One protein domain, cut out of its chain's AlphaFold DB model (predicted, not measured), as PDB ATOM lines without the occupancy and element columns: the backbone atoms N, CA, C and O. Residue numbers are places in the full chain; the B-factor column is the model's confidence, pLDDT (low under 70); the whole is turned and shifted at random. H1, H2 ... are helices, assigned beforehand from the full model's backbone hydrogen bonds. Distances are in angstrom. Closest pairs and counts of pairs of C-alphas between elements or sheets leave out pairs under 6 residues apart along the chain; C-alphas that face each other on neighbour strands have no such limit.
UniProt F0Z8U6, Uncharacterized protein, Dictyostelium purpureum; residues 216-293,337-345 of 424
ATOM      1  N   PHE A 216      96.999 275.694 336.906       82.81
ATOM      2  CA  PHE A 216      97.503 275.564 338.281       82.81
ATOM      3  C   PHE A 216      96.985 276.668 339.220       82.81
ATOM      4  O   PHE A 216      96.717 276.413 340.390       82.81
ATOM      5  N   THR A 217      96.763 277.871 338.692       87.31
ATOM      6  CA  THR A 217      96.228 279.020 339.434       87.31
ATOM      7  C   THR A 217      94.788 278.809 339.904       87.31
ATOM      8  O   THR A 217      94.467 279.141 341.043       87.31
ATOM      9  N   GLU A 218      93.935 278.195 339.080       83.81
ATOM     10  CA  GLU A 218      92.577 277.809 339.486       83.81
ATOM     11  C   GLU A 218      92.600 276.693 340.526       83.81
ATOM     12  O   GLU A 218      91.803 276.721 341.453       83.81
ATOM     13  N   LYS A 219      93.558 275.759 340.449       81.75
ATOM     14  CA  LYS A 219      93.713 274.723 341.482       81.75
ATOM     15  C   LYS A 219      94.064 275.319 342.843       81.75
ATOM     16  O   LYS A 219      93.494 274.894 343.838       81.75
ATOM     17  N   ILE A 220      94.967 276.302 342.890       79.75
ATOM     18  CA  ILE A 220      95.310 276.989 344.144       79.75
ATOM     19  C   ILE A 220      94.097 277.756 344.679       79.75
ATOM     20  O   ILE A 220      93.801 277.672 345.867       79.75
ATOM     21  N   ARG A 221      93.365 278.467 343.812       86.38
ATOM     22  CA  ARG A 221      92.152 279.189 344.216       86.38
ATOM     23  C   ARG A 221      91.071 278.234 344.739       86.38
ATOM     24  O   ARG A 221      90.464 278.534 345.758       86.38
ATOM     25  N   ASP A 222      90.878 277.082 344.096       80.50
ATOM     26  CA  ASP A 222      89.944 276.042 344.545       80.50
ATOM     27  C   ASP A 222      90.349 275.483 345.927       80.50
ATOM     28  O   ASP A 222      89.480 275.253 346.761       80.50
ATOM     29  N   VAL A 223      91.652 275.331 346.208       80.94
ATOM     30  CA  VAL A 223      92.169 274.910 347.530       80.94
ATOM     31  C   VAL A 223      91.920 275.952 348.615       80.94
ATOM     32  O   VAL A 223      91.593 275.592 349.741       80.94
ATOM     33  N   VAL A 224      92.040 277.238 348.289       83.88
ATOM     34  CA  VAL A 224      91.770 278.319 349.249       83.88
ATOM     35  C   VAL A 224      90.269 278.480 349.506       83.88
ATOM     36  O   VAL A 224      89.870 278.728 350.639       83.88
ATOM     37  N   ASN A 225      89.434 278.318 348.475       90.12
ATOM     38  CA  ASN A 225      87.986 278.493 348.587       90.12
ATOM     39  C   ASN A 225      87.285 277.300 349.256       90.12
ATOM     40  O   ASN A 225      86.276 277.498 349.929       90.12
ATOM     41  N   TYR A 226      87.815 276.085 349.085       83.88
ATOM     42  CA  TYR A 226      87.233 274.849 349.619       83.88
ATOM     43  C   TYR A 226      88.301 273.996 350.316       83.88
ATOM     44  O   TYR A 226      88.653 272.912 349.844       83.88
ATOM     45  N   PRO A 227      88.845 274.477 351.447       80.75
ATOM     46  CA  PRO A 227      89.941 273.798 352.126       80.75
ATOM     47  C   PRO A 227      89.529 272.426 352.674       80.75
ATOM     48  O   PRO A 227      90.368 271.535 352.721       80.75
ATOM     49  N   ILE A 228      88.257 272.241 353.048       82.81
ATOM     50  CA  ILE A 228      87.740 270.982 353.612       82.81
ATOM     51  C   ILE A 228      87.634 269.906 352.525       82.81
ATOM     52  O   ILE A 228      88.274 268.868 352.646       82.81
ATOM     53  N   ASP A 229      86.938 270.190 351.420       80.69
ATOM     54  CA  ASP A 229      86.776 269.229 350.317       80.69
ATOM     55  C   ASP A 229      88.126 268.827 349.705       80.69
ATOM     56  O   ASP A 229      88.341 267.683 349.304       80.69
ATOM     57  N   LYS A 230      89.077 269.769 349.656       79.94
ATOM     58  CA  LYS A 230      90.439 269.476 349.210       79.94
ATOM     59  C   LYS A 230      91.238 268.690 350.226       79.94
ATOM     60  O   LYS A 230      92.044 267.872 349.803       79.94
ATOM     61  N   LEU A 231      91.036 268.900 351.522       76.69
ATOM     62  CA  LEU A 231      91.678 268.091 352.550       76.69
ATOM     63  C   LEU A 231      91.208 266.635 352.470       76.69
ATOM     64  O   LEU A 231      92.053 265.751 352.561       76.69
ATOM     65  N   ASP A 232      89.928 266.389 352.197       77.69
ATOM     66  CA  ASP A 232      89.389 265.041 351.979       77.69
ATOM     67  C   ASP A 232      89.947 264.405 350.696       77.69
ATOM     68  O   ASP A 232      90.443 263.278 350.732       77.69
ATOM     69  N   GLU A 233      89.986 265.144 349.579       79.94
ATOM     70  CA  GLU A 233      90.631 264.680 348.337       79.94
ATOM     71  C   GLU A 233      92.124 264.385 348.565       79.94
ATOM     72  O   GLU A 233      92.649 263.370 348.109       79.94
ATOM     73  N   PHE A 234      92.826 265.238 349.317       77.25
ATOM     74  CA  PHE A 234      94.217 265.004 349.696       77.25
ATOM     75  C   PHE A 234      94.356 263.787 350.601       77.25
ATOM     76  O   PHE A 234      95.299 263.029 350.402       77.25
ATOM     77  N   GLN A 235      93.458 263.571 351.562       75.44
ATOM     78  CA  GLN A 235      93.467 262.387 352.418       75.44
ATOM     79  C   GLN A 235      93.256 261.116 351.600       75.44
ATOM     80  O   GLN A 235      94.000 260.157 351.790       75.44
ATOM     81  N   GLU A 236      92.316 261.112 350.656       76.38
ATOM     82  CA  GLU A 236      92.064 259.983 349.760       76.38
ATOM     83  C   GLU A 236      93.278 259.704 348.862       76.38
ATOM     84  O   GLU A 236      93.752 258.567 348.766       76.38
ATOM     85  N   VAL A 237      93.874 260.751 348.284       76.19
ATOM     86  CA  VAL A 237      95.118 260.639 347.513       76.19
ATOM     87  C   VAL A 237      96.255 260.128 348.401       76.19
ATOM     88  O   VAL A 237      96.997 259.244 347.980       76.19
ATOM     89  N   PHE A 238      96.380 260.600 349.639       74.12
ATOM     90  CA  PHE A 238      97.427 260.177 350.571       74.12
ATOM     91  C   PHE A 238      97.246 258.721 351.023       74.12
ATOM     92  O   PHE A 238      98.217 257.965 351.111       74.12
ATOM     93  N   LEU A 239      96.002 258.291 351.240       73.06
ATOM     94  CA  LEU A 239      95.638 256.901 351.512       73.06
ATOM     95  C   LEU A 239      96.009 256.003 350.329       73.06
ATOM     96  O   LEU A 239      96.665 254.979 350.526       73.06
ATOM     97  N   SER A 240      95.682 256.416 349.101       75.69
ATOM     98  CA  SER A 240      96.065 255.680 347.887       75.69
ATOM     99  C   SER A 240      97.588 255.636 347.682       75.69
ATOM    100  O   SER A 240      98.143 254.646 347.201       75.69
ATOM    101  N   PHE A 241      98.289 256.687 348.113       76.00
ATOM    102  CA  PHE A 241      99.729 256.829 347.962       76.00
ATOM    103  C   PHE A 241     100.519 255.898 348.886       76.00
ATOM    104  O   PHE A 241     101.556 255.388 348.459       76.00
ATOM    105  N   ASN A 242     100.019 255.603 350.091       73.62
ATOM    106  CA  ASN A 242     100.674 254.714 351.065       73.62
ATOM    107  C   ASN A 242     100.940 253.290 350.535       73.62
ATOM    108  O   ASN A 242     101.824 252.605 351.043       73.62
ATOM    109  N   HIS A 243     100.211 252.841 349.509       74.62
ATOM    110  CA  HIS A 243     100.415 251.531 348.876       74.62
ATOM    111  C   HIS A 243     101.300 251.579 347.622       74.62
ATOM    112  O   HIS A 243     101.599 250.544 347.021       74.62
ATOM    113  N   SER A 244     101.736 252.766 347.203       85.88
ATOM    114  CA  SER A 244     102.556 252.922 346.007       85.88
ATOM    115  C   SER A 244     104.016 252.534 346.266       85.88
ATOM    116  O   SER A 244     104.589 252.809 347.319       85.88
ATOM    117  N   LYS A 245     104.682 251.953 345.258       86.06
ATOM    118  CA  LYS A 245     106.140 251.723 345.309       86.06
ATOM    119  C   LYS A 245     106.915 253.024 345.535       86.06
ATOM    120  O   LYS A 245     107.949 253.015 346.194       86.06
ATOM    121  N   PHE A 246     106.393 254.131 345.005       86.44
ATOM    122  CA  PHE A 246     106.989 255.453 345.145       86.44
ATOM    123  C   PHE A 246     107.016 255.916 346.605       86.44
ATOM    124  O   PHE A 246     108.039 256.428 347.049       86.44
ATOM    125  N   TYR A 247     105.944 255.678 347.367       86.31
ATOM    126  CA  TYR A 247     105.921 255.950 348.804       86.31
ATOM    127  C   TYR A 247     107.057 255.226 349.522       86.31
ATOM    128  O   TYR A 247     107.830 255.868 350.226       86.31
ATOM    129  N   ASN A 248     107.242 253.926 349.263       86.31
ATOM    130  CA  ASN A 248     108.335 253.170 349.876       86.31
ATOM    131  C   ASN A 248     109.702 253.789 349.558       86.31
ATOM    132  O   ASN A 248     110.498 254.017 350.468       86.31
ATOM    133  N   THR A 249     109.963 254.112 348.287       89.06
ATOM    134  CA  THR A 249     111.199 254.792 347.867       89.06
ATOM    135  C   THR A 249     111.380 256.134 348.569       89.06
ATOM    136  O   THR A 249     112.489 256.454 348.986       89.06
ATOM    137  N   TRP A 250     110.306 256.902 348.744       91.75
ATOM    138  CA  TRP A 250     110.354 258.195 349.417       91.75
ATOM    139  C   TRP A 250     110.680 258.062 350.909       91.75
ATOM    140  O   TRP A 250     111.509 258.813 351.414       91.75
ATOM    141  N   VAL A 251     110.123 257.059 351.600       90.19
ATOM    142  CA  VAL A 251     110.474 256.757 353.000       90.19
ATOM    143  C   VAL A 251     111.950 256.372 353.135       90.19
ATOM    144  O   VAL A 251     112.631 256.873 354.028       90.19
ATOM    145  N   TYR A 252     112.474 255.530 352.238       89.00
ATOM    146  CA  TYR A 252     113.906 255.208 352.221       89.00
ATOM    147  C   TYR A 252     114.771 256.436 351.912       89.00
ATOM    148  O   TYR A 252     115.805 256.633 352.548       89.00
ATOM    149  N   GLY A 253     114.337 257.288 350.980       88.81
ATOM    150  CA  GLY A 253     115.000 258.555 350.669       88.81
ATOM    151  C   GLY A 253     115.043 259.498 351.872       88.81
ATOM    152  O   GLY A 253     116.083 260.093 352.143       88.81
ATOM    153  N   LEU A 254     113.956 259.576 352.643       91.06
ATOM    154  CA  LEU A 254     113.905 260.338 353.888       91.06
ATOM    155  C   LEU A 254     114.868 259.768 354.937       91.06
ATOM    156  O   LEU A 254     115.602 260.530 355.557       91.06
ATOM    157  N   ALA A 255     114.910 258.444 355.111       88.94
ATOM    158  CA  ALA A 255     115.856 257.801 356.023       88.94
ATOM    159  C   ALA A 255     117.314 258.108 355.644       88.94
ATOM    160  O   ALA A 255     118.134 258.421 356.506       88.94
ATOM    161  N   LEU A 256     117.639 258.058 354.350       86.00
ATOM    162  CA  LEU A 256     118.963 258.410 353.837       86.00
ATOM    163  C   LEU A 256     119.283 259.890 354.073       86.00
ATOM    164  O   LEU A 256     120.378 260.213 354.521       86.00
ATOM    165  N   PHE A 257     118.324 260.782 353.828       91.56
ATOM    166  CA  PHE A 257     118.478 262.213 354.080       91.56
ATOM    167  C   PHE A 257     118.733 262.521 355.562       91.56
ATOM    168  O   PHE A 257     119.624 263.307 355.874       91.56
ATOM    169  N   LEU A 258     118.005 261.875 356.480       90.50
ATOM    170  CA  LEU A 258     118.217 262.020 357.925       90.50
ATOM    171  C   LEU A 258     119.613 261.543 358.349       90.50
ATOM    172  O   LEU A 258     120.280 262.219 359.129       90.50
ATOM    173  N   ASN A 259     120.090 260.429 357.788       85.44
ATOM    174  CA  ASN A 259     121.456 259.954 358.016       85.44
ATOM    175  C   ASN A 259     122.514 260.907 357.440       85.44
ATOM    176  O   ASN A 259     123.539 261.132 358.075       85.44
ATOM    177  N   LEU A 260     122.267 261.517 356.276       84.56
ATOM    178  CA  LEU A 260     123.165 262.521 355.696       84.56
ATOM    179  C   LEU A 260     123.209 263.792 356.556       84.56
ATOM    180  O   LEU A 260     124.284 264.335 356.777       84.56
ATOM    181  N   MET A 261     122.074 264.230 357.103       85.25
ATOM    182  CA  MET A 261     122.030 265.331 358.073       85.25
ATOM    183  C   MET A 261     122.814 265.006 359.349       85.25
ATOM    184  O   MET A 261     123.544 265.855 359.854       85.25
ATOM    185  N   LEU A 262     122.724 263.771 359.848       83.19
ATOM    186  CA  LEU A 262     123.519 263.326 360.993       83.19
ATOM    187  C   LEU A 262     125.022 263.298 360.669       83.19
ATOM    188  O   LEU A 262     125.834 263.728 361.484       83.19
ATOM    189  N   LEU A 263     125.389 262.866 359.458       79.25
ATOM    190  CA  LEU A 263     126.763 262.925 358.962       79.25
ATOM    191  C   LEU A 263     127.257 264.376 358.847       79.25
ATOM    192  O   LEU A 263     128.362 264.682 359.284       79.25
ATOM    193  N   ALA A 264     126.445 265.287 358.308       79.06
ATOM    194  CA  ALA A 264     126.791 266.704 358.221       79.06
ATOM    195  C   ALA A 264     127.054 267.306 359.610       79.06
ATOM    196  O   ALA A 264     128.009 268.061 359.775       79.06
ATOM    197  N   TYR A 265     126.271 266.920 360.621       81.25
ATOM    198  CA  TYR A 265     126.553 267.280 362.010       81.25
ATOM    199  C   TYR A 265     127.889 266.707 362.505       81.25
ATOM    200  O   TYR A 265     128.665 267.444 363.093       81.25
ATOM    201  N   SER A 266     128.205 265.440 362.218       76.88
ATOM    202  CA  SER A 266     129.484 264.835 362.640       76.88
ATOM    203  C   SER A 266     130.739 265.471 362.019       76.88
ATOM    204  O   SER A 266     131.835 265.257 362.520       76.88
ATOM    205  N   ILE A 267     130.586 266.243 360.937       81.31
ATOM    206  CA  ILE A 267     131.663 267.008 360.279       81.31
ATOM    207  C   ILE A 267     131.623 268.489 360.728       81.31
ATOM    208  O   ILE A 267     132.205 269.358 360.086       81.31
ATOM    209  N   ASP A 268     130.894 268.805 361.802       84.12
ATOM    210  CA  ASP A 268     130.693 270.159 362.340       84.12
ATOM    211  C   ASP A 268     130.082 271.166 361.337       84.12
ATOM    212  O   ASP A 268     130.181 272.381 361.511       84.12
ATOM    213  N   LEU A 269     129.398 270.697 360.281       80.50
ATOM    214  CA  LEU A 269     128.709 271.576 359.318       80.50
ATOM    215  C   LEU A 269     127.375 272.114 359.859       80.50
ATOM    216  O   LEU A 269     126.832 273.079 359.318       80.50
ATOM    217  N   LEU A 270     126.817 271.470 360.887       84.31
ATOM    218  CA  LEU A 270     125.532 271.815 361.488       84.31
ATOM    219  C   LEU A 270     125.694 272.113 362.978       84.31
ATOM    220  O   LEU A 270     126.422 271.432 363.687       84.31
ATOM    221  N   ASN A 271     124.935 273.089 363.474       85.69
ATOM    222  CA  ASN A 271     124.938 273.443 364.893       85.69
ATOM    223  C   ASN A 271     124.314 272.344 365.775       85.69
ATOM    224  O   ASN A 271     123.385 271.651 365.357       85.69
ATOM    225  N   ASN A 272     124.698 272.317 367.056       84.31
ATOM    226  CA  ASN A 272     124.145 271.430 368.097       84.31
ATOM    227  C   ASN A 272     122.608 271.453 368.197       84.31
ATOM    228  O   ASN A 272     121.989 270.457 368.570       84.31
ATOM    229  N   PHE A 273     121.971 272.571 367.828       87.50
ATOM    230  CA  PHE A 273     120.511 272.665 367.746       87.50
ATOM    231  C   PHE A 273     119.908 271.637 366.773       87.50
ATOM    232  O   PHE A 273     118.889 271.019 367.084       87.50
ATOM    233  N   PHE A 274     120.545 271.405 365.621       84.50
ATOM    234  CA  PHE A 274     120.080 270.424 364.640       84.50
ATOM    235  C   PHE A 274     120.250 268.991 365.144       84.50
ATOM    236  O   PHE A 274     119.344 268.183 364.957       84.50
ATOM    237  N   ALA A 275     121.345 268.687 365.845       81.19
ATOM    238  CA  ALA A 275     121.526 267.391 366.495       81.19
ATOM    239  C   ALA A 275     120.440 267.110 367.542       81.19
ATOM    240  O   ALA A 275     119.848 266.030 367.546       81.19
ATOM    241  N   PHE A 276     120.112 268.098 368.380       85.88
ATOM    242  CA  PHE A 276     119.011 267.980 369.333       85.88
ATOM    243  C   PHE A 276     117.667 267.746 368.629       85.88
ATOM    244  O   PHE A 276     116.902 266.867 369.027       85.88
ATOM    245  N   LEU A 277     117.388 268.476 367.545       90.31
ATOM    246  CA  LEU A 277     116.157 268.315 366.770       90.31
ATOM    247  C   LEU A 277     116.055 266.924 366.121       90.31
ATOM    248  O   LEU A 277     115.000 266.294 366.182       90.31
ATOM    249  N   LEU A 278     117.155 266.415 365.558       88.12
ATOM    250  CA  LEU A 278     117.248 265.056 365.016       88.12
ATOM    251  C   LEU A 278     117.029 263.996 366.104       88.12
ATOM    252  O   LEU A 278     116.325 263.010 365.878       88.12
ATOM    253  N   PHE A 279     117.575 264.219 367.300       88.50
ATOM    254  CA  PHE A 279     117.382 263.334 368.442       88.50
ATOM    255  C   PHE A 279     115.913 263.295 368.884       88.50
ATOM    256  O   PHE A 279     115.328 262.213 368.962       88.50
ATOM    257  N   VAL A 280     115.270 264.451 369.069       91.25
ATOM    258  CA  VAL A 280     113.838 264.531 369.409       91.25
ATOM    259  C   VAL A 280     112.972 263.885 368.325       91.25
ATOM    260  O   VAL A 280     112.060 263.122 368.646       91.25
ATOM    261  N   ALA A 281     113.278 264.119 367.045       90.12
ATOM    262  CA  ALA A 281     112.569 263.495 365.930       90.12
ATOM    263  C   ALA A 281     112.682 261.960 365.962       90.12
ATOM    264  O   ALA A 281     111.685 261.262 365.763       90.12
ATOM    265  N   SER A 282     113.863 261.422 366.279       91.88
ATOM    266  CA  SER A 282     114.067 259.974 366.408       91.88
ATOM    267  C   SER A 282     113.271 259.372 367.577       91.88
ATOM    268  O   SER A 282     112.657 258.309 367.429       91.88
ATOM    269  N   ILE A 283     113.215 260.062 368.726       90.94
ATOM    270  CA  ILE A 283     112.419 259.645 369.889       90.94
ATOM    271  C   ILE A 283     110.937 259.656 369.525       90.94
ATOM    272  O   ILE A 283     110.247 258.665 369.760       90.94
ATOM    273  N   GLY A 284     110.457 260.731 368.896       92.12
ATOM    274  CA  GLY A 284     109.078 260.833 368.423       92.12
ATOM    275  C   GLY A 284     108.707 259.687 367.479       92.12
ATOM    276  O   GLY A 284     107.670 259.047 367.660       92.12
ATOM    277  N   ASN A 285     109.591 259.348 366.535       91.44
ATOM    278  CA  ASN A 285     109.388 258.203 365.650       91.44
ATOM    279  C   ASN A 285     109.359 256.865 366.410       91.44
ATOM    280  O   ASN A 285     108.570 255.987 366.077       91.44
ATOM    281  N   THR A 286     110.174 256.716 367.453       89.69
ATOM    282  CA  THR A 286     110.197 255.510 368.295       89.69
ATOM    283  C   THR A 286     108.899 255.350 369.081       89.69
ATOM    284  O   THR A 286     108.303 254.274 369.083       89.69
ATOM    285  N   ILE A 287     108.401 256.431 369.686       90.56
ATOM    286  CA  ILE A 287     107.097 256.438 370.361       90.56
ATOM    287  C   ILE A 287     105.994 256.085 369.361       90.56
ATOM    288  O   ILE A 287     105.135 255.254 369.660       90.56
ATOM    289  N   TYR A 288     106.034 256.651 368.151       90.69
ATOM    290  CA  TYR A 288     105.064 256.343 367.101       90.69
ATOM    291  C   TYR A 288     105.142 254.879 366.630       90.69
ATOM    292  O   TYR A 288     104.108 254.238 366.443       90.69
ATOM    293  N   TYR A 289     106.348 254.319 366.508       89.25
ATOM    294  CA  TYR A 289     106.587 252.913 366.167       89.25
ATOM    295  C   TYR A 289     105.952 251.954 367.183       89.25
ATOM    296  O   TYR A 289     105.242 251.024 366.795       89.25
ATOM    297  N   PHE A 290     106.140 252.208 368.480       86.44
ATOM    298  CA  PHE A 290     105.571 251.368 369.538       86.44
ATOM    299  C   PHE A 290     104.084 251.634 369.807       86.44
ATOM    300  O   PHE A 290     103.381 250.735 370.259       86.44
ATOM    301  N   SER A 291     103.573 252.823 369.477       87.06
ATOM    302  CA  SER A 291     102.146 253.154 369.626       87.06
ATOM    303  C   SER A 291     101.279 252.649 368.466       87.06
ATOM    304  O   SER A 291     100.053 252.674 368.551       87.06
ATOM    305  N   SER A 292     101.893 252.217 367.361       86.94
ATOM    306  CA  SER A 292     101.177 251.740 366.179       86.94
ATOM    307  C   SER A 292     100.540 250.376 366.433       86.94
ATOM    308  O   SER A 292     101.223 249.365 366.575       86.94
ATOM    309  N   THR A 293      99.212 250.340 366.434       87.44
ATOM    310  CA  THR A 293      98.429 249.111 366.601       87.44
ATOM    311  C   THR A 293      97.483 248.902 365.432       87.44
ATOM    312  O   THR A 293      96.985 249.876 364.861       87.44
ATOM    313  N   PHE A 337     106.258 253.096 357.470       87.50
ATOM    314  CA  PHE A 337     107.030 254.320 357.710       87.50
ATOM    315  C   PHE A 337     107.814 254.309 359.028       87.50
ATOM    316  O   PHE A 337     109.046 254.337 358.969       87.50
ATOM    317  N   PRO A 338     107.166 254.213 360.211       87.69
ATOM    318  CA  PRO A 338     107.904 254.242 361.467       87.69
ATOM    319  C   PRO A 338     108.887 253.089 361.591       87.69
ATOM    320  O   PRO A 338     109.952 253.277 362.170       87.69
ATOM    321  N   ARG A 339     108.573 251.920 361.018       88.94
ATOM    322  CA  ARG A 339     109.476 250.767 360.997       88.94
ATOM    323  C   ARG A 339     110.759 251.059 360.222       88.94
ATOM    324  O   ARG A 339     111.844 250.783 360.724       88.94
ATOM    325  N   VAL A 340     110.660 251.622 359.018       86.50
ATOM    326  CA  VAL A 340     111.840 251.947 358.197       86.50
ATOM    327  C   VAL A 340     112.667 253.062 358.836       86.50
ATOM    328  O   VAL A 340     113.883 252.934 358.938       86.50
ATOM    329  N   ILE A 341     112.026 254.124 359.330       88.75
ATOM    330  CA  ILE A 341     112.748 255.222 359.985       88.75
ATOM    331  C   ILE A 341     113.394 254.748 361.290       88.75
ATOM    332  O   ILE A 341     114.545 255.071 361.540       88.75
ATOM    333  N   PHE A 342     112.719 253.923 362.094       87.62
ATOM    334  CA  PHE A 342     113.293 253.404 363.338       87.62
ATOM    335  C   PHE A 342     114.500 252.494 363.080       87.62
ATOM    336  O   PHE A 342     115.490 252.565 363.800       87.62
ATOM    337  N   THR A 343     114.429 251.655 362.043       85.62
ATOM    338  CA  THR A 343     115.513 250.720 361.702       85.62
ATOM    339  C   THR A 343     116.737 251.419 361.119       85.62
ATOM    340  O   THR A 343     117.855 251.070 361.481       85.62
ATOM    341  N   LEU A 344     116.542 252.407 360.243       84.31
ATOM    342  CA  LEU A 344     117.640 253.101 359.560       84.31
ATOM    343  C   LEU A 344     118.105 254.377 360.272       84.31
ATOM    344  O   LEU A 344     119.182 254.875 359.966       84.31
ATOM    345  N   PHE A 345     117.307 254.922 361.187       86.31
ATOM    346  CA  PHE A 345     117.574 256.167 361.908       86.31
ATOM    347  C   PHE A 345     117.091 256.051 363.364       86.31
ATOM    348  O   PHE A 345     116.157 256.721 363.812       86.31
TER     349      PHE A 345
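AT A GLANCE: This is residues 216 to 293 and 337 to 345 of the 424 residues of an uncharacterized protein of Dictyostelium purpureum (UniProt F0Z8U6). Two long helices, H3 and H4, make a V-shaped hairpin, and the short H5 packs on both of its arms toward the open end. From the start of H3, H2 and then H1 lead away as a loose arm that touches no other helix; its residues 224 to 229 and 232 to 237 stick out. The 87 printed residues, with five named helices in the order H1 to H5 and no named strand, are all helix in class. The whole is loose, with a radius of gyration of the C-alphas of 17.2 A and spans of 46 by 32 by 23 A.

IN THESE COORDINATES: Find C-alpha 216 at (97.503, 275.564, 338.281), where H1, residues 216 to 225, begins. H2 is residues 227 to 241, 20.0 A long. From C-alpha 245 at (106.140, 251.723, 345.309), H3 runs 31.9 A to residue 266. H4, residues 272 to 291, runs 28.6 A. H5, residues 337 to 344, ends at (117.640, 253.101, 359.560).

HOW THE PARTS SIT: Look at C-alphas 223 and 230, 5.9 A apart: H1 and H2 are close but not clearly touching. H2 and H3 are likewise close, about perpendicular at 86 degrees, with C-alphas 241 and 247 closest at 6.3 A. H3 and H4 form a helical hairpin and touch, closest at C-alphas 265 and 275, 6.7 A; they run opposite ways at 38 degrees, only just a steep tilt. H5 touches H3 at C-alphas 341 and 255, 5.7 A, and H4 at 338 and 289, 5.1 A. In H1, H2, H3, H4 and H5 every O i to N i+4 pair is within hydrogen-bond range.

THE WHOLE: The C-alphas of Asn 225 and Ile 267 are farthest apart, 46.7 A. Residues 294 to 336 are not printed; C-alphas 293 and 337 are 13.4 A apart across this cut. No printed residue is under 70 in pLDDT.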